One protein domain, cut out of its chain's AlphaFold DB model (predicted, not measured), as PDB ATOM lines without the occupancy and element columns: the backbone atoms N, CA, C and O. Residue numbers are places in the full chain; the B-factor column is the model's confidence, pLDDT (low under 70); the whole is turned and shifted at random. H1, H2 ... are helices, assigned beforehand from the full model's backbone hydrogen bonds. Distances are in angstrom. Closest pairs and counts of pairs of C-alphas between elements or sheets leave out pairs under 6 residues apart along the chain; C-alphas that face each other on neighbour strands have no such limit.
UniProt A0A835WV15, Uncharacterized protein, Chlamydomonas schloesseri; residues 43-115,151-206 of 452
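AT A GLANCE: This is residues 43 to 115 and 151 to 206 of the 452 residues of an uncharacterized protein of Chlamydomonas schloesseri (UniProt A0A835WV15). Three helices, H1, H2 and H3, lie side by side in an alternating layer with H2 in the middle, and the long helix H6 crosses H1 and H2. H5 folds back on H6, short H4 packs at one end of H2, and residues 199 to 206 of H6 stick out. The printed part has 129 residues with six named helices, H1 to H6 in chain order, and no named strand: all helix. It is compact, with a radius of gyration of the C-alphas of 15.3 A and spans of 46 by 46 by 26 A.

IN THESE COORDINATES: H1, residues 43 to 53, begins at C-alpha 43 (23.782, 89.650, 34.611) and is 15.3 A long. H2, residues 68 to 84, measures 24.3 A; H3, residues 91 to 115, 35.3 A. H4 is residues 151 to 156, 9.2 A, and H5 is residues 163 to 177, 20.8 A. H6, residues 182 to 206, measures 36.9 A and ends at C-alpha 206 (4.947, 86.540, 14.254).

HOW THE PARTS SIT: H2 is the hub, touching four helices. H1 and H2 form a hairpin at a shallow tilt of 10 degrees, closest C-alphas Leu 46 and Val 78, 6.1 A. H2 and H3 form another at 14 degrees, closest C-alphas Ala 83 and Ala 95, 5.0 A. H6 touches H2 with residues 183 to 191 alone, about perpendicular at 79 degrees, closest C-alphas Leu 74 and Gly 187, 3.9 A. H5 and H6 form a hairpin, only just steep at 35.4 degrees, closest C-alphas Leu 167 and Ala 188, 5.6 A. H4 touches H2, closest C-alphas Gly 84 and Ala 155, 5.6 A. H1 and H3 are apart. In all six helices every O i to N i+4 pair is within hydrogen-bond range.

THE WHOLE: The C-alphas farthest apart, Met 115 and Leu 206, are 48.3 A apart. Residues 116 to 150 are not printed; C-alphas 115 and 151 are 35.9 A apart. The link from H1 to H2 is long. Residues 85 to 115, 151 to 160 and 206 have pLDDT under 70.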
ATOM      1  N   ARG A  43      23.590  88.227  34.309       91.12
ATOM      2  CA  ARG A  43      23.782  89.650  34.611       91.12
ATOM      3  C   ARG A  43      23.306  90.557  33.477       91.12
ATOM      4  O   ARG A  43      22.589  91.516  33.741       91.12
ATOM      5  N   GLU A  44      23.709  90.279  32.242       92.50
ATOM      6  CA  GLU A  44      23.318  91.083  31.079       92.50
ATOM      7  C   GLU A  44      21.821  90.974  30.807       92.50
ATOM      8  O   GLU A  44      21.178  91.983  30.532       92.50
ATOM      9  N   ALA A  45      21.255  89.777  30.968       92.56
ATOM     10  CA  ALA A  45      19.823  89.561  30.829       92.56
ATOM     11  C   ALA A  45      19.025  90.372  31.870       92.56
ATOM     12  O   ALA A  45      18.126  91.120  31.495       92.56
ATOM     13  N   LEU A  46      19.393  90.325  33.158       94.25
ATOM     14  CA  LEU A  46      18.735  91.140  34.193       94.25
ATOM     15  C   LEU A  46      18.906  92.646  33.965       94.25
ATOM     16  O   LEU A  46      17.956  93.408  34.142       94.25
ATOM     17  N   GLN A  47      20.089  93.082  33.530       96.19
ATOM     18  CA  GLN A  47      20.329  94.485  33.199       96.19
ATOM     19  C   GLN A  47      19.453  94.939  32.021       96.19
ATOM     20  O   GLN A  47      18.907  96.041  32.059       96.19
ATOM     21  N   ALA A  48      19.279  94.099  30.998       94.50
ATOM     22  CA  ALA A  48      18.405  94.389  29.865       94.50
ATOM     23  C   ALA A  48      16.930  94.491  30.289       94.50
ATOM     24  O   ALA A  48      16.229  95.400  29.843       94.50
ATOM     25  N   LEU A  49      16.471  93.613  31.191       95.44
ATOM     26  CA  LEU A  49      15.119  93.680  31.757       95.44
ATOM     27  C   LEU A  49      14.905  94.977  32.545       95.44
ATOM     28  O   LEU A  49      13.881  95.632  32.368       95.44
ATOM     29  N   LEU A  50      15.884  95.395  33.351       96.50
ATOM     30  CA  LEU A  50      15.811  96.650  34.098       96.50
ATOM     31  C   LEU A  50      15.749  97.874  33.176       96.50
ATOM     32  O   LEU A  50      14.904  98.745  33.375       96.50
ATOM     33  N   VAL A  51      16.604  97.935  32.150       97.06
ATOM     34  CA  VAL A  51      16.584  99.029  31.161       97.06
ATOM     35  C   VAL A  51      15.233  99.089  30.452       97.06
ATOM     36  O   VAL A  51      14.685 100.171  30.254       97.06
ATOM     37  N   ARG A  52      14.659  97.929  30.116       94.88
ATOM     38  CA  ARG A  52      13.330  97.846  29.507       94.88
ATOM     39  C   ARG A  52      12.235  98.332  30.453       94.88
ATOM     40  O   ARG A  52      11.378  99.087  30.015       94.88
ATOM     41  N   ALA A  53      12.277  97.947  31.727       94.94
ATOM     42  CA  ALA A  53      11.308  98.383  32.734       94.94
ATOM     43  C   ALA A  53      11.358  99.900  32.997       94.94
ATOM     44  O   ALA A  53      10.352 100.498  33.366       94.94
ATOM     45  N   GLN A  54      12.520 100.529  32.791       96.19
ATOM     46  CA  GLN A  54      12.719 101.975  32.933       96.19
ATOM     47  C   GLN A  54      12.357 102.782  31.675       96.19
ATOM     48  O   GLN A  54      12.363 104.015  31.724       96.19
ATOM     49  N   ALA A  55      12.070 102.130  30.544       96.19
ATOM     50  CA  ALA A  55      11.765 102.835  29.305       96.19
ATOM     51  C   ALA A  55      10.450 103.640  29.429       96.19
ATOM     52  O   ALA A  55       9.490 103.169  30.047       96.19
ATOM     53  N   PRO A  56      10.356 104.844  28.834       95.19
ATOM     54  CA  PRO A  56       9.105 105.595  28.802       95.19
ATOM     55  C   PRO A  56       7.990 104.780  28.136       95.19
ATOM     56  O   PRO A  56       8.166 104.284  27.026       95.19
ATOM     57  N   GLY A  57       6.849 104.643  28.814       93.06
ATOM     58  CA  GLY A  57       5.734 103.816  28.338       93.06
ATOM     59  C   GLY A  57       5.923 102.311  28.555       93.06
ATOM     60  O   GLY A  57       5.129 101.530  28.042       93.06
ATOM     61  N   ALA A  58       6.951 101.884  29.297       92.94
ATOM     62  CA  ALA A  58       7.050 100.502  29.746       92.94
ATOM     63  C   ALA A  58       5.923 100.196  30.733       92.94
ATOM     64  O   ALA A  58       5.809 100.810  31.797       92.94
ATOM     65  N   GLU A  59       5.107  99.218  30.369       93.38
ATOM     66  CA  GLU A  59       4.027  98.708  31.196       93.38
ATOM     67  C   GLU A  59       4.414  97.337  31.755       93.38
ATOM     68  O   GLU A  59       5.199  96.603  31.153       93.38
ATOM     69  N   ASN A  60       3.888  97.000  32.927       90.69
ATOM     70  CA  ASN A  60       3.927  95.656  33.480       90.69
ATOM     71  C   ASN A  60       2.842  94.777  32.835       90.69
ATOM     72  O   ASN A  60       2.064  95.227  31.992       90.69
ATOM     73  N   VAL A  61       2.749  93.519  33.268       84.62
ATOM     74  CA  VAL A  61       1.729  92.556  32.802       84.62
ATOM     75  C   VAL A  61       0.278  93.027  33.005       84.62
ATOM     76  O   VAL A  61      -0.642  92.429  32.452       84.62
ATOM     77  N   TYR A  62       0.054  94.097  33.774       83.19
ATOM     78  CA  TYR A  62      -1.262  94.684  34.037       83.19
ATOM     79  C   TYR A  62      -1.565  95.915  33.176       83.19
ATOM     80  O   TYR A  62      -2.573  96.579  33.425       83.19
ATOM     81  N   GLY A  63      -0.704  96.256  32.213       91.19
ATOM     82  CA  GLY A  63      -0.848  97.477  31.416       91.19
ATOM     83  C   GLY A  63      -0.641  98.751  32.243       91.19
ATOM     84  O   GLY A  63      -1.195  99.800  31.927       91.19
ATOM     85  N   LYS A  64       0.081  98.661  33.371       93.38
ATOM     86  CA  LYS A  64       0.386  99.805  34.240       93.38
ATOM     87  C   LYS A  64       1.881 100.109  34.212       93.38
ATOM     88  O   LYS A  64       2.671  99.171  34.153       93.38
ATOM     89  N   PRO A  65       2.294 101.380  34.327       94.56
ATOM     90  CA  PRO A  65       3.701 101.714  34.506       94.56
ATOM     91  C   PRO A  65       4.297 101.006  35.727       94.56
ATOM     92  O   PRO A  65       3.628 100.900  36.760       94.56
ATOM     93  N   PHE A  66       5.556 100.573  35.625       93.06
ATOM     94  CA  PHE A  66       6.274 100.010  36.769       93.06
ATOM     95  C   PHE A  66       6.357 101.024  37.913       93.06
ATOM     96  O   PHE A  66       6.761 102.178  37.749       93.06
ATOM     97  N   THR A  67       5.972 100.579  39.100       94.56
ATOM     98  CA  THR A  67       6.074 101.340  40.340       94.56
ATOM     99  C   THR A  67       7.537 101.520  40.747       94.56
ATOM    100  O   THR A  67       8.414 100.716  40.421       94.56
ATOM    101  N   LYS A  68       7.821 102.567  41.534       94.31
ATOM    102  CA  LYS A  68       9.172 102.806  42.071       94.31
ATOM    103  C   LYS A  68       9.687 101.621  42.897       94.31
ATOM    104  O   LYS A  68      10.881 101.342  42.861       94.31
ATOM    105  N   SER A  69       8.799 100.933  43.616       91.94
ATOM    106  CA  SER A  69       9.122  99.737  44.399       91.94
ATOM    107  C   SER A  69       9.511  98.553  43.517       91.94
ATOM    108  O   SER A  69      10.535  97.935  43.782       91.94
ATOM    109  N   GLU A  70       8.776  98.279  42.433       92.44
ATOM    110  CA  GLU A  70       9.120  97.200  41.491       92.44
ATOM    111  C   GLU A  70      10.483  97.448  40.830       92.44
ATOM    112  O   GLU A  70      11.310  96.541  40.739       92.44
ATOM    113  N   LEU A  71      10.759  98.695  40.428       96.44
ATOM    114  CA  LEU A  71      12.052  99.071  39.850       96.44
ATOM    115  C   LEU A  71      13.199  98.955  40.864       96.44
ATOM    116  O   LEU A  71      14.283  98.491  40.513       96.44
ATOM    117  N   ALA A  72      12.971  99.346  42.120       95.06
ATOM    118  CA  ALA A  72      13.960  99.207  43.186       95.06
ATOM    119  C   ALA A  72      14.239  97.733  43.525       95.06
ATOM    120  O   ALA A  72      15.393  97.360  43.728       95.06
ATOM    121  N   ALA A  73      13.206  96.888  43.534       94.38
ATOM    122  CA  ALA A  73      13.332  95.451  43.753       94.38
ATOM    123  C   ALA A  73      14.114  94.773  42.613       94.38
ATOM    124  O   ALA A  73      15.051  94.010  42.857       94.38
ATOM    125  N   LEU A  74      13.807  95.120  41.359       95.88
ATOM    126  CA  LEU A  74      14.547  94.630  40.196       95.88
ATOM    127  C   LEU A  74      16.016  95.090  40.218       95.88
ATOM    128  O   LEU A  74      16.912  94.296  39.937       95.88
ATOM    129  N   GLN A  75      16.287  96.335  40.623       96.69
ATOM    130  CA  GLN A  75      17.654  96.827  40.832       96.69
ATOM    131  C   GLN A  75      18.382  96.054  41.942       96.69
ATOM    132  O   GLN A  75      19.537  95.671  41.762       96.69
ATOM    133  N   ALA A  76      17.720  95.776  43.069       93.88
ATOM    134  CA  ALA A  76      18.308  94.999  44.158       93.88
ATOM    135  C   ALA A  76      18.703  93.584  43.701       93.88
ATOM    136  O   ALA A  76      19.760  93.082  44.090       93.88
ATOM    137  N   LEU A  77      17.899  92.969  42.828       94.94
ATOM    138  CA  LEU A  77      18.222  91.685  42.213       94.94
ATOM    139  C   LEU A  77      19.441  91.771  41.278       94.94
ATOM    140  O   LEU A  77      20.319  90.908  41.345       94.94
ATOM    141  N   VAL A  78      19.531  92.815  40.444       95.56
ATOM    142  CA  VAL A  78      20.708  93.075  39.592       95.56
ATOM    143  C   VAL A  78      21.972  93.213  40.445       95.56
ATOM    144  O   VAL A  78      22.993  92.585  40.152       95.56
ATOM    145  N   ASP A  79      21.901  93.992  41.524       94.44
ATOM    146  CA  ASP A  79      23.026  94.220  42.432       94.44
ATOM    147  C   ASP A  79      23.454  92.928  43.137       94.44
ATOM    148  O   ASP A  79      24.651  92.658  43.262       94.44
ATOM    149  N   HIS A  80      22.494  92.090  43.533       92.12
ATOM    150  CA  HIS A  80      22.761  90.794  44.148       92.12
ATOM    151  C   HIS A  80      23.521  89.852  43.203       92.12
ATOM    152  O   HIS A  80      24.575  89.328  43.567       92.12
ATOM    153  N   VAL A  81      23.059  89.703  41.955       92.12
ATOM    154  CA  VAL A  81      23.747  88.876  40.944       92.12
ATOM    155  C   VAL A  81      25.119  89.457  40.590       92.12
ATOM    156  O   VAL A  81      26.087  88.726  40.357       92.12
ATOM    157  N   ARG A  82      25.252  90.788  40.584       91.00
ATOM    158  CA  ARG A  82      26.541  91.454  40.379       91.00
ATOM    159  C   ARG A  82      27.521  91.153  41.509       91.00
ATOM    160  O   ARG A  82      28.690  90.902  41.220       91.00
ATOM    161  N   ALA A  83      27.053  91.149  42.753       87.88
ATOM    162  CA  ALA A  83      27.884  90.894  43.919       87.88
ATOM    163  C   ALA A  83      28.278  89.411  44.059       87.88
ATOM    164  O   ALA A  83      29.421  89.123  44.409       87.88
ATOM    165  N   GLY A  84      27.381  88.480  43.714       79.44
ATOM    166  CA  GLY A  84      27.647  87.034  43.746       79.44
ATOM    167  C   GLY A  84      28.656  86.547  42.698       79.44
ATOM    168  O   GLY A  84      29.369  85.580  42.933       79.44
ATOM    169  N   GLY A  85      28.792  87.252  41.568       60.34
ATOM    170  CA  GLY A  85      29.759  86.906  40.514       60.34
ATOM    171  C   GLY A  85      31.222  87.255  40.828       60.34
ATOM    172  O   GLY A  85      32.100  86.982  40.015       60.34
ATOM    173  N   SER A  86      31.505  87.877  41.975       52.19
ATOM    174  CA  SER A  86      32.867  88.093  42.470       52.19
ATOM    175  C   SER A  86      33.172  87.014  43.507       52.19
ATOM    176  O   SER A  86      32.982  87.229  44.699       52.19
ATOM    177  N   GLY A  87      33.620  85.840  43.053       47.53
ATOM    178  CA  GLY A  87      33.944  84.665  43.880       47.53
ATOM    179  C   GLY A  87      35.133  84.828  44.845       47.53
ATOM    180  O   GLY A  87      35.876  83.879  45.069       47.53
ATOM    181  N   GLY A  88      35.346  86.017  45.412       42.50
ATOM    182  CA  GLY A  88      36.301  86.262  46.487       42.50
ATOM    183  C   GLY A  88      35.597  86.252  47.841       42.50
ATOM    184  O   GLY A  88      34.584  86.922  48.027       42.50
ATOM    185  N   SER A  89      36.148  85.545  48.826       46.72
ATOM    186  CA  SER A  89      35.646  85.506  50.212       46.72
ATOM    187  C   SER A  89      35.513  86.893  50.872       46.72
ATOM    188  O   SER A  89      34.745  87.051  51.819       46.72
ATOM    189  N   SER A  90      36.182  87.921  50.337       47.44
ATOM    190  CA  SER A  90      36.031  89.332  50.725       47.44
ATOM    191  C   SER A  90      34.765  90.013  50.179       47.44
ATOM    192  O   SER A  90      34.339  91.027  50.729       47.44
ATOM    193  N   SER A  91      34.151  89.478  49.120       47.50
ATOM    194  CA  SER A  91      33.018  90.079  48.397       47.50
ATOM    195  C   SER A  91      31.657  89.797  49.048       47.50
ATOM    196  O   SER A  91      30.710  90.552  48.826       47.50
ATOM    197  N   LYS A  92      31.562  88.783  49.925       48.97
ATOM    198  CA  LYS A  92      30.347  88.473  50.712       48.97
ATOM    199  C   LYS A  92      29.923  89.645  51.608       48.97
ATOM    200  O   LYS A  92      28.749  90.005  51.653       48.97
ATOM    201  N   LYS A  93      30.890  90.312  52.252       49.91
ATOM    202  CA  LYS A  93      30.638  91.503  53.081       49.91
ATOM    203  C   LYS A  93      30.175  92.694  52.233       49.91
ATOM    204  O   LYS A  93      29.334  93.481  52.666       49.91
ATOM    205  N   THR A  94      30.677  92.802  51.004       50.72
ATOM    206  CA  THR A  94      30.325  93.865  50.054       50.72
ATOM    207  C   THR A  94      28.923  93.679  49.471       50.72
ATOM    208  O   THR A  94      28.215  94.668  49.322       50.72
ATOM    209  N   ALA A  95      28.489  92.437  49.213       51.41
ATOM    210  CA  ALA A  95      27.139  92.112  48.742       51.41
ATOM    211  C   ALA A  95      26.063  92.518  49.760       51.41
ATOM    212  O   ALA A  95      25.168  93.293  49.434       51.41
ATOM    213  N   ALA A  96      26.213  92.082  51.015       53.09
ATOM    214  CA  ALA A  96      25.302  92.443  52.100       53.09
ATOM    215  C   ALA A  96      25.263  93.965  52.334       53.09
ATOM    216  O   ALA A  96      24.195  94.550  52.503       53.09
ATOM    217  N   THR A  97      26.421  94.631  52.254       51.62
ATOM    218  CA  THR A  97      26.515  96.094  52.380       51.62
ATOM    219  C   THR A  97      25.864  96.821  51.196       51.62
ATOM    220  O   THR A  97      25.227  97.854  51.389       51.62
ATOM    221  N   ALA A  98      25.982  96.299  49.970       54.06
ATOM    222  CA  ALA A  98      25.359  96.873  48.777       54.06
ATOM    223  C   ALA A  98      23.832  96.733  48.807       54.06
ATOM    224  O   ALA A  98      23.139  97.716  48.558       54.06
ATOM    225  N   THR A  99      23.309  95.564  49.196       55.25
ATOM    226  CA  THR A  99      21.867  95.334  49.376       55.25
ATOM    227  C   THR A  99      21.295  96.187  50.510       55.25
ATOM    228  O   THR A  99      20.231  96.782  50.357       55.25
ATOM    229  N   ALA A 100      22.017  96.333  51.626       53.06
ATOM    230  CA  ALA A 100      21.615  97.240  52.700       53.06
ATOM    231  C   ALA A 100      21.615  98.710  52.242       53.06
ATOM    232  O   ALA A 100      20.712  99.471  52.586       53.06
ATOM    233  N   LYS A 101      22.594  99.116  51.422       51.94
ATOM    234  CA  LYS A 101      22.694 100.479  50.885       51.94
ATOM    235  C   LYS A 101      21.624 100.780  49.835       51.94
ATOM    236  O   LYS A 101      21.104 101.893  49.832       51.94
ATOM    237  N   SER A 102      21.274  99.828  48.968       51.53
ATOM    238  CA  SER A 102      20.198  99.999  47.983       51.53
ATOM    239  C   SER A 102      18.823 100.015  48.651       51.53
ATOM    240  O   SER A 102      18.016 100.889  48.336       51.53
ATOM    241  N   ALA A 103      18.592  99.162  49.655       51.53
ATOM    242  CA  ALA A 103      17.392  99.212  50.491       51.53
ATOM    243  C   ALA A 103      17.274 100.551  51.244       51.53
ATOM    244  O   ALA A 103      16.213 101.175  51.242       51.53
ATOM    245  N   ALA A 104      18.377 101.051  51.811       52.06
ATOM    246  CA  ALA A 104      18.414 102.361  52.460       52.06
ATOM    247  C   ALA A 104      18.176 103.519  51.473       52.06
ATOM    248  O   ALA A 104      17.486 104.478  51.809       52.06
ATOM    249  N   ALA A 105      18.705 103.437  50.248       50.50
ATOM    250  CA  ALA A 105      18.478 104.440  49.208       50.50
ATOM    251  C   ALA A 105      17.025 104.435  48.705       50.50
ATOM    252  O   ALA A 105      16.454 105.504  48.494       50.50
ATOM    253  N   ALA A 106      16.406 103.258  48.569       49.34
ATOM    254  CA  ALA A 106      14.991 103.127  48.237       49.34
ATOM    255  C   ALA A 106      14.109 103.736  49.339       49.34
ATOM    256  O   ALA A 106      13.248 104.566  49.048       49.34
ATOM    257  N   ALA A 107      14.393 103.423  50.607       48.09
ATOM    258  CA  ALA A 107      13.705 104.017  51.751       48.09
ATOM    259  C   ALA A 107      13.888 105.549  51.812       48.09
ATOM    260  O   ALA A 107      12.924 106.281  52.034       48.09
ATOM    261  N   ALA A 108      15.097 106.054  51.544       49.22
ATOM    262  CA  ALA A 108      15.390 107.488  51.526       49.22
ATOM    263  C   ALA A 108      14.704 108.229  50.365       49.22
ATOM    264  O   ALA A 108      14.226 109.346  50.551       49.22
ATOM    265  N   ALA A 109      14.612 107.622  49.178       47.56
ATOM    266  CA  ALA A 109      13.910 108.203  48.033       47.56
ATOM    267  C   ALA A 109      12.395 108.298  48.274       47.56
ATOM    268  O   ALA A 109      11.758 109.275  47.870       47.56
ATOM    269  N   VAL A 110      11.821 107.308  48.964       49.94
ATOM    270  CA  VAL A 110      10.413 107.321  49.378       49.94
ATOM    271  C   VAL A 110      10.177 108.378  50.464       49.94
ATOM    272  O   VAL A 110       9.272 109.199  50.324       49.94
ATOM    273  N   ALA A 111      11.039 108.441  51.485       43.72
ATOM    274  CA  ALA A 111      10.955 109.445  52.548       43.72
ATOM    275  C   ALA A 111      11.140 110.884  52.029       43.72
ATOM    276  O   ALA A 111      10.407 111.790  52.428       43.72
ATOM    277  N   GLY A 112      12.073 111.104  51.096       44.91
ATOM    278  CA  GLY A 112      12.285 112.401  50.450       44.91
ATOM    279  C   GLY A 112      11.088 112.845  49.605       44.91
ATOM    280  O   GLY A 112      10.728 114.020  49.621       44.91
ATOM    281  N   GLY A 113      10.421 111.901  48.930       43.06
ATOM    282  CA  GLY A 113       9.167 112.160  48.221       43.06
ATOM    283  C   GLY A 113       8.028 112.580  49.156       43.06
ATOM    284  O   GLY A 113       7.290 113.503  48.823       43.06
ATOM    285  N   LEU A 114       7.932 111.961  50.338       37.84
ATOM    286  CA  LEU A 114       6.912 112.270  51.346       37.84
ATOM    287  C   LEU A 114       7.138 113.637  52.026       37.84
ATOM    288  O   LEU A 114       6.185 114.366  52.309       37.84
ATOM    289  N   MET A 115       8.400 114.019  52.261       45.88
ATOM    290  CA  MET A 115       8.741 115.314  52.872       45.88
ATOM    291  C   MET A 115       8.467 116.506  51.950       45.88
ATOM    292  O   MET A 115       8.060 117.564  52.425       45.88
ATOM    293  N   SER A 151      21.955  81.207  50.396       44.31
ATOM    294  CA  SER A 151      21.687  82.064  49.222       44.31
ATOM    295  C   SER A 151      22.942  82.356  48.392       44.31
ATOM    296  O   SER A 151      22.876  82.505  47.173       44.31
ATOM    297  N   ALA A 152      24.116  82.393  49.033       45.75
ATOM    298  CA  ALA A 152      25.390  82.571  48.343       45.75
ATOM    299  C   ALA A 152      25.805  81.324  47.538       45.75
ATOM    300  O   ALA A 152      26.469  81.463  46.510       45.75
ATOM    301  N   ALA A 153      25.396  80.123  47.969       45.84
ATOM    302  CA  ALA A 153      25.630  78.882  47.229       45.84
ATOM    303  C   ALA A 153      24.845  78.854  45.901       45.84
ATOM    304  O   ALA A 153      25.417  78.528  44.860       45.84
ATOM    305  N   ALA A 154      23.588  79.322  45.899       48.47
ATOM    306  CA  ALA A 154      22.752  79.414  44.695       48.47
ATOM    307  C   ALA A 154      23.316  80.373  43.625       48.47
ATOM    308  O   ALA A 154      23.169  80.151  42.419       48.47
ATOM    309  N   ALA A 155      24.010  81.439  44.041       50.59
ATOM    310  CA  ALA A 155      24.659  82.364  43.112       50.59
ATOM    311  C   ALA A 155      25.903  81.752  42.431       50.59
ATOM    312  O   ALA A 155      26.141  82.025  41.249       50.59
ATOM    313  N   ALA A 156      26.667  80.919  43.152       48.88
ATOM    314  CA  ALA A 156      27.967  80.395  42.725       48.88
ATOM    315  C   ALA A 156      27.897  79.097  41.894       48.88
ATOM    316  O   ALA A 156      28.723  78.919  41.004       48.88
ATOM    317  N   GLU A 157      26.918  78.213  42.119       46.91
ATOM    318  CA  GLU A 157      26.826  76.918  41.408       46.91
ATOM    319  C   GLU A 157      26.108  76.977  40.038       46.91
ATOM    320  O   GLU A 157      26.047  75.985  39.315       46.91
ATOM    321  N   GLY A 158      25.570  78.135  39.637       50.38
ATOM    322  CA  GLY A 158      24.526  78.201  38.605       50.38
ATOM    323  C   GLY A 158      24.896  78.747  37.221       50.38
ATOM    324  O   GLY A 158      23.998  79.251  36.554       50.38
ATOM    325  N   GLU A 159      26.152  78.746  36.755       54.81
ATOM    326  CA  GLU A 159      26.429  79.191  35.364       54.81
ATOM    327  C   GLU A 159      25.769  78.300  34.299       54.81
ATOM    328  O   GLU A 159      25.503  78.758  33.192       54.81
ATOM    329  N   THR A 160      25.425  77.059  34.647       52.03
ATOM    330  CA  THR A 160      24.705  76.121  33.776       52.03
ATOM    331  C   THR A 160      23.196  76.353  33.732       52.03
ATOM    332  O   THR A 160      22.536  75.861  32.816       52.03
ATOM    333  N   GLN A 161      22.628  77.099  34.683       72.62
ATOM    334  CA  GLN A 161      21.208  77.425  34.681       72.62
ATOM    335  C   GLN A 161      20.988  78.779  34.001       72.62
ATOM    336  O   GLN A 161      21.552  79.801  34.398       72.62
ATOM    337  N   GLY A 162      20.134  78.794  32.974       88.69
ATOM    338  CA  GLY A 162      19.655  80.039  32.373       88.69
ATOM    339  C   GLY A 162      18.997  80.954  33.415       88.69
ATOM    340  O   GLY A 162      18.629  80.509  34.505       88.69
ATOM    341  N   LEU A 163      18.831  82.240  33.079       91.06
ATOM    342  CA  LEU A 163      18.265  83.237  33.999       91.06
ATOM    343  C   LEU A 163      16.944  82.769  34.622       91.06
ATOM    344  O   LEU A 163      16.778  82.880  35.830       91.06
ATOM    345  N   GLU A 164      16.045  82.198  33.822       91.44
ATOM    346  CA  GLU A 164      14.769  81.663  34.304       91.44
ATOM    347  C   GLU A 164      14.970  80.632  35.422       91.44
ATOM    348  O   GLU A 164      14.428  80.808  36.508       91.44
ATOM    349  N   GLY A 165      15.820  79.621  35.214       90.44
ATOM    350  CA  GLY A 165      16.111  78.589  36.218       90.44
ATOM    351  C   GLY A 165      16.650  79.167  37.529       90.44
ATOM    352  O   GLY A 165      16.208  78.772  38.606       90.44
ATOM    353  N   TYR A 166      17.513  80.179  37.440       92.88
ATOM    354  CA  TYR A 166      18.010  80.895  38.614       92.88
ATOM    355  C   TYR A 166      16.897  81.644  39.370       92.88
ATOM    356  O   TYR A 166      16.812  81.549  40.594       92.88
ATOM    357  N   LEU A 167      16.018  82.365  38.662       94.00
ATOM    358  CA  LEU A 167      14.893  83.079  39.283       94.00
ATOM    359  C   LEU A 167      13.917  82.100  39.951       94.00
ATOM    360  O   LEU A 167      13.466  82.335  41.072       94.00
ATOM    361  N   MET A 168      13.654  80.971  39.293       91.12
ATOM    362  CA  MET A 168      12.843  79.871  39.814       91.12
ATOM    363  C   MET A 168      13.415  79.277  41.098       91.12
ATOM    364  O   MET A 168      12.683  79.076  42.072       91.12
ATOM    365  N   GLN A 169      14.720  79.010  41.114       90.56
ATOM    366  CA  GLN A 169      15.411  78.504  42.292       90.56
ATOM    367  C   GLN A 169      15.337  79.510  43.441       90.56
ATOM    368  O   GLN A 169      14.943  79.136  44.543       90.56
ATOM    369  N   LEU A 170      15.611  80.792  43.175       91.06
ATOM    370  CA  LEU A 170      15.557  81.843  44.189       91.06
ATOM    371  C   LEU A 170      14.158  81.957  44.811       91.06
ATOM    372  O   LEU A 170      14.032  82.035  46.033       91.06
ATOM    373  N   LEU A 171      13.091  81.894  44.008       90.44
ATOM    374  CA  LEU A 171      11.712  81.892  44.513       90.44
ATOM    375  C   LEU A 171      11.373  80.623  45.310       90.44
ATOM    376  O   LEU A 171      10.671  80.700  46.319       90.44
ATOM    377  N   THR A 172      11.902  79.471  44.900       86.50
ATOM    378  CA  THR A 172      11.714  78.195  45.607       86.50
ATOM    379  C   THR A 172      12.412  78.211  46.967       86.50
ATOM    380  O   THR A 172      11.800  77.880  47.982       86.50
ATOM    381  N   GLU A 173      13.661  78.671  47.025       85.12
ATOM    382  CA  GLU A 173      14.410  78.854  48.272       85.12
ATOM    383  C   GLU A 173      13.720  79.863  49.195       85.12
ATOM    384  O   GLU A 173      13.583  79.621  50.395       85.12
ATOM    385  N   SER A 174      13.198  80.955  48.633       85.44
ATOM    386  CA  SER A 174      12.410  81.942  49.378       85.44
ATOM    387  C   SER A 174      11.172  81.311  50.018       85.44
ATOM    388  O   SER A 174      10.872  81.577  51.181       85.44
ATOM    389  N   ALA A 175      10.461  80.460  49.273       77.69
ATOM    390  CA  ALA A 175       9.253  79.796  49.745       77.69
ATOM    391  C   ALA A 175       9.539  78.746  50.830       77.69
ATOM    392  O   ALA A 175       8.786  78.650  51.801       77.69
ATOM    393  N   LEU A 176      10.619  77.973  50.676       77.69
ATOM    394  CA  LEU A 176      10.961  76.873  51.580       77.69
ATOM    395  C   LEU A 176      11.707  77.345  52.831       77.69
ATOM    396  O   LEU A 176      11.344  76.976  53.946       77.69
ATOM    397  N   ALA A 177      12.748  78.157  52.652       78.19
ATOM    398  CA  ALA A 177      13.671  78.531  53.719       78.19
ATOM    399  C   ALA A 177      13.357  79.893  54.347       78.19
ATOM    400  O   ALA A 177      13.841  80.168  55.445       78.19
ATOM    401  N   LYS A 178      12.557  80.747  53.683       79.25
ATOM    402  CA  LYS A 178      12.234  82.115  54.140       79.25
ATOM    403  C   LYS A 178      13.480  82.964  54.451       79.25
ATOM    404  O   LYS A 178      13.416  83.905  55.235       79.25
ATOM    405  N   SER A 179      14.619  82.606  53.857       82.06
ATOM    406  CA  SER A 179      15.935  83.206  54.101       82.06
ATOM    407  C   SER A 179      16.291  84.296  53.091       82.06
ATOM    408  O   SER A 179      17.213  85.075  53.319       82.06
ATOM    409  N   VAL A 180      15.569  84.363  51.972       86.06
ATOM    410  CA  VAL A 180      15.827  85.330  50.905       86.06
ATOM    411  C   VAL A 180      15.173  86.675  51.255       86.06
ATOM    412  O   VAL A 180      13.971  86.712  51.537       86.06
ATOM    413  N   PRO A 181      15.925  87.793  51.220       88.31
ATOM    414  CA  PRO A 181      15.376  89.127  51.433       88.31
ATOM    415  C   PRO A 181      14.209  89.439  50.492       88.31
ATOM    416  O   PRO A 181      14.310  89.223  49.283       88.31
ATOM    417  N   LEU A 182      13.137  90.024  51.034       87.75
ATOM    418  CA  LEU A 182      11.921  90.359  50.284       87.75
ATOM    419  C   LEU A 182      12.183  91.140  48.975       87.75
ATOM    420  O   LEU A 182      11.615  90.741  47.958       87.75
ATOM    421  N   PRO A 183      13.086  92.145  48.923       91.25
ATOM    422  CA  PRO A 183      13.367  92.858  47.673       91.25
ATOM    423  C   PRO A 183      13.900  91.963  46.546       91.25
ATOM    424  O   PRO A 183      13.649  92.237  45.376       91.25
ATOM    425  N   LEU A 184      14.618  90.880  46.869       92.44
ATOM    426  CA  LEU A 184      15.109  89.931  45.863       92.44
ATOM    427  C   LEU A 184      13.981  89.041  45.338       92.44
ATOM    428  O   LEU A 184      13.953  88.739  44.147       92.44
ATOM    429  N   VAL A 185      13.040  88.661  46.207       92.25
ATOM    430  CA  VAL A 185      11.841  87.898  45.831       92.25
ATOM    431  C   VAL A 185      10.973  88.717  44.880       92.25
ATOM    432  O   VAL A 185      10.599  88.240  43.812       92.25
ATOM    433  N   GLU A 186      10.700  89.972  45.239       91.56
ATOM    434  CA  GLU A 186       9.928  90.901  44.410       91.56
ATOM    435  C   GLU A 186      10.634  91.178  43.079       91.56
ATOM    436  O   GLU A 186      10.012  91.092  42.022       91.56
ATOM    437  N   GLY A 187      11.949  91.416  43.108       94.12
ATOM    438  CA  GLY A 187      12.744  91.609  41.899       94.12
ATOM    439  C   GLY A 187      12.710  90.391  40.975       94.12
ATOM    440  O   GLY A 187      12.631  90.549  39.757       94.12
ATOM    441  N   ALA A 188      12.720  89.176  41.535       93.75
ATOM    442  CA  ALA A 188      12.661  87.945  40.752       93.75
ATOM    443  C   ALA A 188      11.290  87.731  40.108       93.75
ATOM    444  O   ALA A 188      11.221  87.323  38.949       93.75
ATOM    445  N   MET A 189      10.210  88.074  40.815       93.06
ATOM    446  CA  MET A 189       8.867  88.078  40.235       93.06
ATOM    447  C   MET A 189       8.755  89.075  39.076       93.06
ATOM    448  O   MET A 189       8.313  88.696  37.995       93.06
ATOM    449  N   VAL A 190       9.218  90.316  39.264       93.62
ATOM    450  CA  VAL A 190       9.198  91.355  38.219       93.62
ATOM    451  C   VAL A 190      10.018  90.929  36.995       93.62
ATOM    452  O   VAL A 190       9.586  91.113  35.856       93.62
ATOM    453  N   ALA A 191      11.189  90.321  37.207       94.88
ATOM    454  CA  ALA A 191      12.019  89.809  36.121       94.88
ATOM    455  C   ALA A 191      11.302  88.711  35.312       94.88
ATOM    456  O   ALA A 191      11.312  88.762  34.081       94.88
ATOM    457  N   LEU A 192      10.636  87.761  35.979       93.75
ATOM    458  CA  LEU A 192       9.851  86.714  35.313       93.75
ATOM    459  C   LEU A 192       8.649  87.283  34.545       93.75
ATOM    460  O   LEU A 192       8.402  86.868  33.413       93.75
ATOM    461  N   GLU A 193       7.936  88.260  35.113       91.25
ATOM    462  CA  GLU A 193       6.827  88.945  34.436       91.25
ATOM    463  C   GLU A 193       7.296  89.629  33.139       91.25
ATOM    464  O   GLU A 193       6.671  89.474  32.086       91.25
ATOM    465  N   LEU A 194       8.437  90.327  33.177       92.50
ATOM    466  CA  LEU A 194       9.032  90.965  31.998       92.50
ATOM    467  C   LEU A 194       9.483  89.949  30.940       92.50
ATOM    468  O   LEU A 194       9.261  90.169  29.747       92.50
ATOM    469  N   MET A 195      10.096  88.837  31.358       92.69
ATOM    470  CA  MET A 195      10.478  87.755  30.446       92.69
ATOM    471  C   MET A 195       9.246  87.161  29.753       92.69
ATOM    472  O   MET A 195       9.253  86.980  28.534       92.69
ATOM    473  N   MET A 196       8.161  86.929  30.496       87.31
ATOM    474  CA  MET A 196       6.905  86.423  29.941       87.31
ATOM    475  C   MET A 196       6.287  87.407  28.940       87.31
ATOM    476  O   MET A 196       5.898  87.004  27.843       87.31
ATOM    477  N   MET A 197       6.257  88.703  29.269       88.00
ATOM    478  CA  MET A 197       5.782  89.750  28.357       88.00
ATOM    479  C   MET A 197       6.562  89.765  27.045       88.00
ATOM    480  O   MET A 197       5.966  89.857  25.975       88.00
ATOM    481  N   MET A 198       7.888  89.624  27.106       86.94
ATOM    482  CA  MET A 198       8.723  89.566  25.905       86.94
ATOM    483  C   MET A 198       8.360  88.393  24.996       86.94
ATOM    484  O   MET A 198       8.247  88.579  23.783       86.94
ATOM    485  N   VAL A 199       8.142  87.210  25.574       85.94
ATOM    486  CA  VAL A 199       7.724  86.022  24.820       85.94
ATOM    487  C   VAL A 199       6.353  86.249  24.177       85.94
ATOM    488  O   VAL A 199       6.180  85.956  22.994       85.94
ATOM    489  N   MET A 200       5.402  86.837  24.911       82.00
ATOM    490  CA  MET A 200       4.062  87.132  24.392       82.00
ATOM    491  C   MET A 200       4.089  88.143  23.239       82.00
ATOM    492  O   MET A 200       3.506  87.889  22.184       82.00
ATOM    493  N   THR A 201       4.812  89.260  23.382       84.50
ATOM    494  CA  THR A 201       4.918  90.263  22.309       84.50
ATOM    495  C   THR A 201       5.596  89.684  21.065       84.50
ATOM    496  O   THR A 201       5.192  89.977  19.939       84.50
ATOM    497  N   GLN A 202       6.608  88.827  21.243       83.44
ATOM    498  CA  GLN A 202       7.296  88.187  20.123       83.44
ATOM    499  C   GLN A 202       6.380  87.218  19.361       83.44
ATOM    500  O   GLN A 202       6.406  87.190  18.130       83.44
ATOM    501  N   GLN A 203       5.536  86.461  20.069       78.94
ATOM    502  CA  GLN A 203       4.555  85.572  19.442       78.94
ATOM    503  C   GLN A 203       3.482  86.347  18.664       78.94
ATOM    504  O   GLN A 203       3.143  85.954  17.548       78.94
ATOM    505  N   GLN A 204       3.004  87.477  19.193       80.75
ATOM    506  CA  GLN A 204       2.030  88.333  18.501       80.75
ATOM    507  C   GLN A 204       2.611  89.001  17.242       80.75
ATOM    508  O   GLN A 204       1.922  89.137  16.231       80.75
ATOM    509  N   GLY A 205       3.896  89.374  17.256       75.56
ATOM    510  CA  GLY A 205       4.569  89.915  16.070       75.56
ATOM    511  C   GLY A 205       4.678  88.904  14.921       75.56
ATOM    512  O   GLY A 205       4.558  89.273  13.752       75.56
ATOM    513  N   LEU A 206       4.851  87.618  15.244       69.31
ATOM    514  CA  LEU A 206       4.947  86.540  14.254       69.31
ATOM    515  C   LEU A 206       3.595  86.212  13.602       69.31
ATOM    516  O   LEU A 206       3.557  85.902  12.411       69.31
TER     517      LEU A 206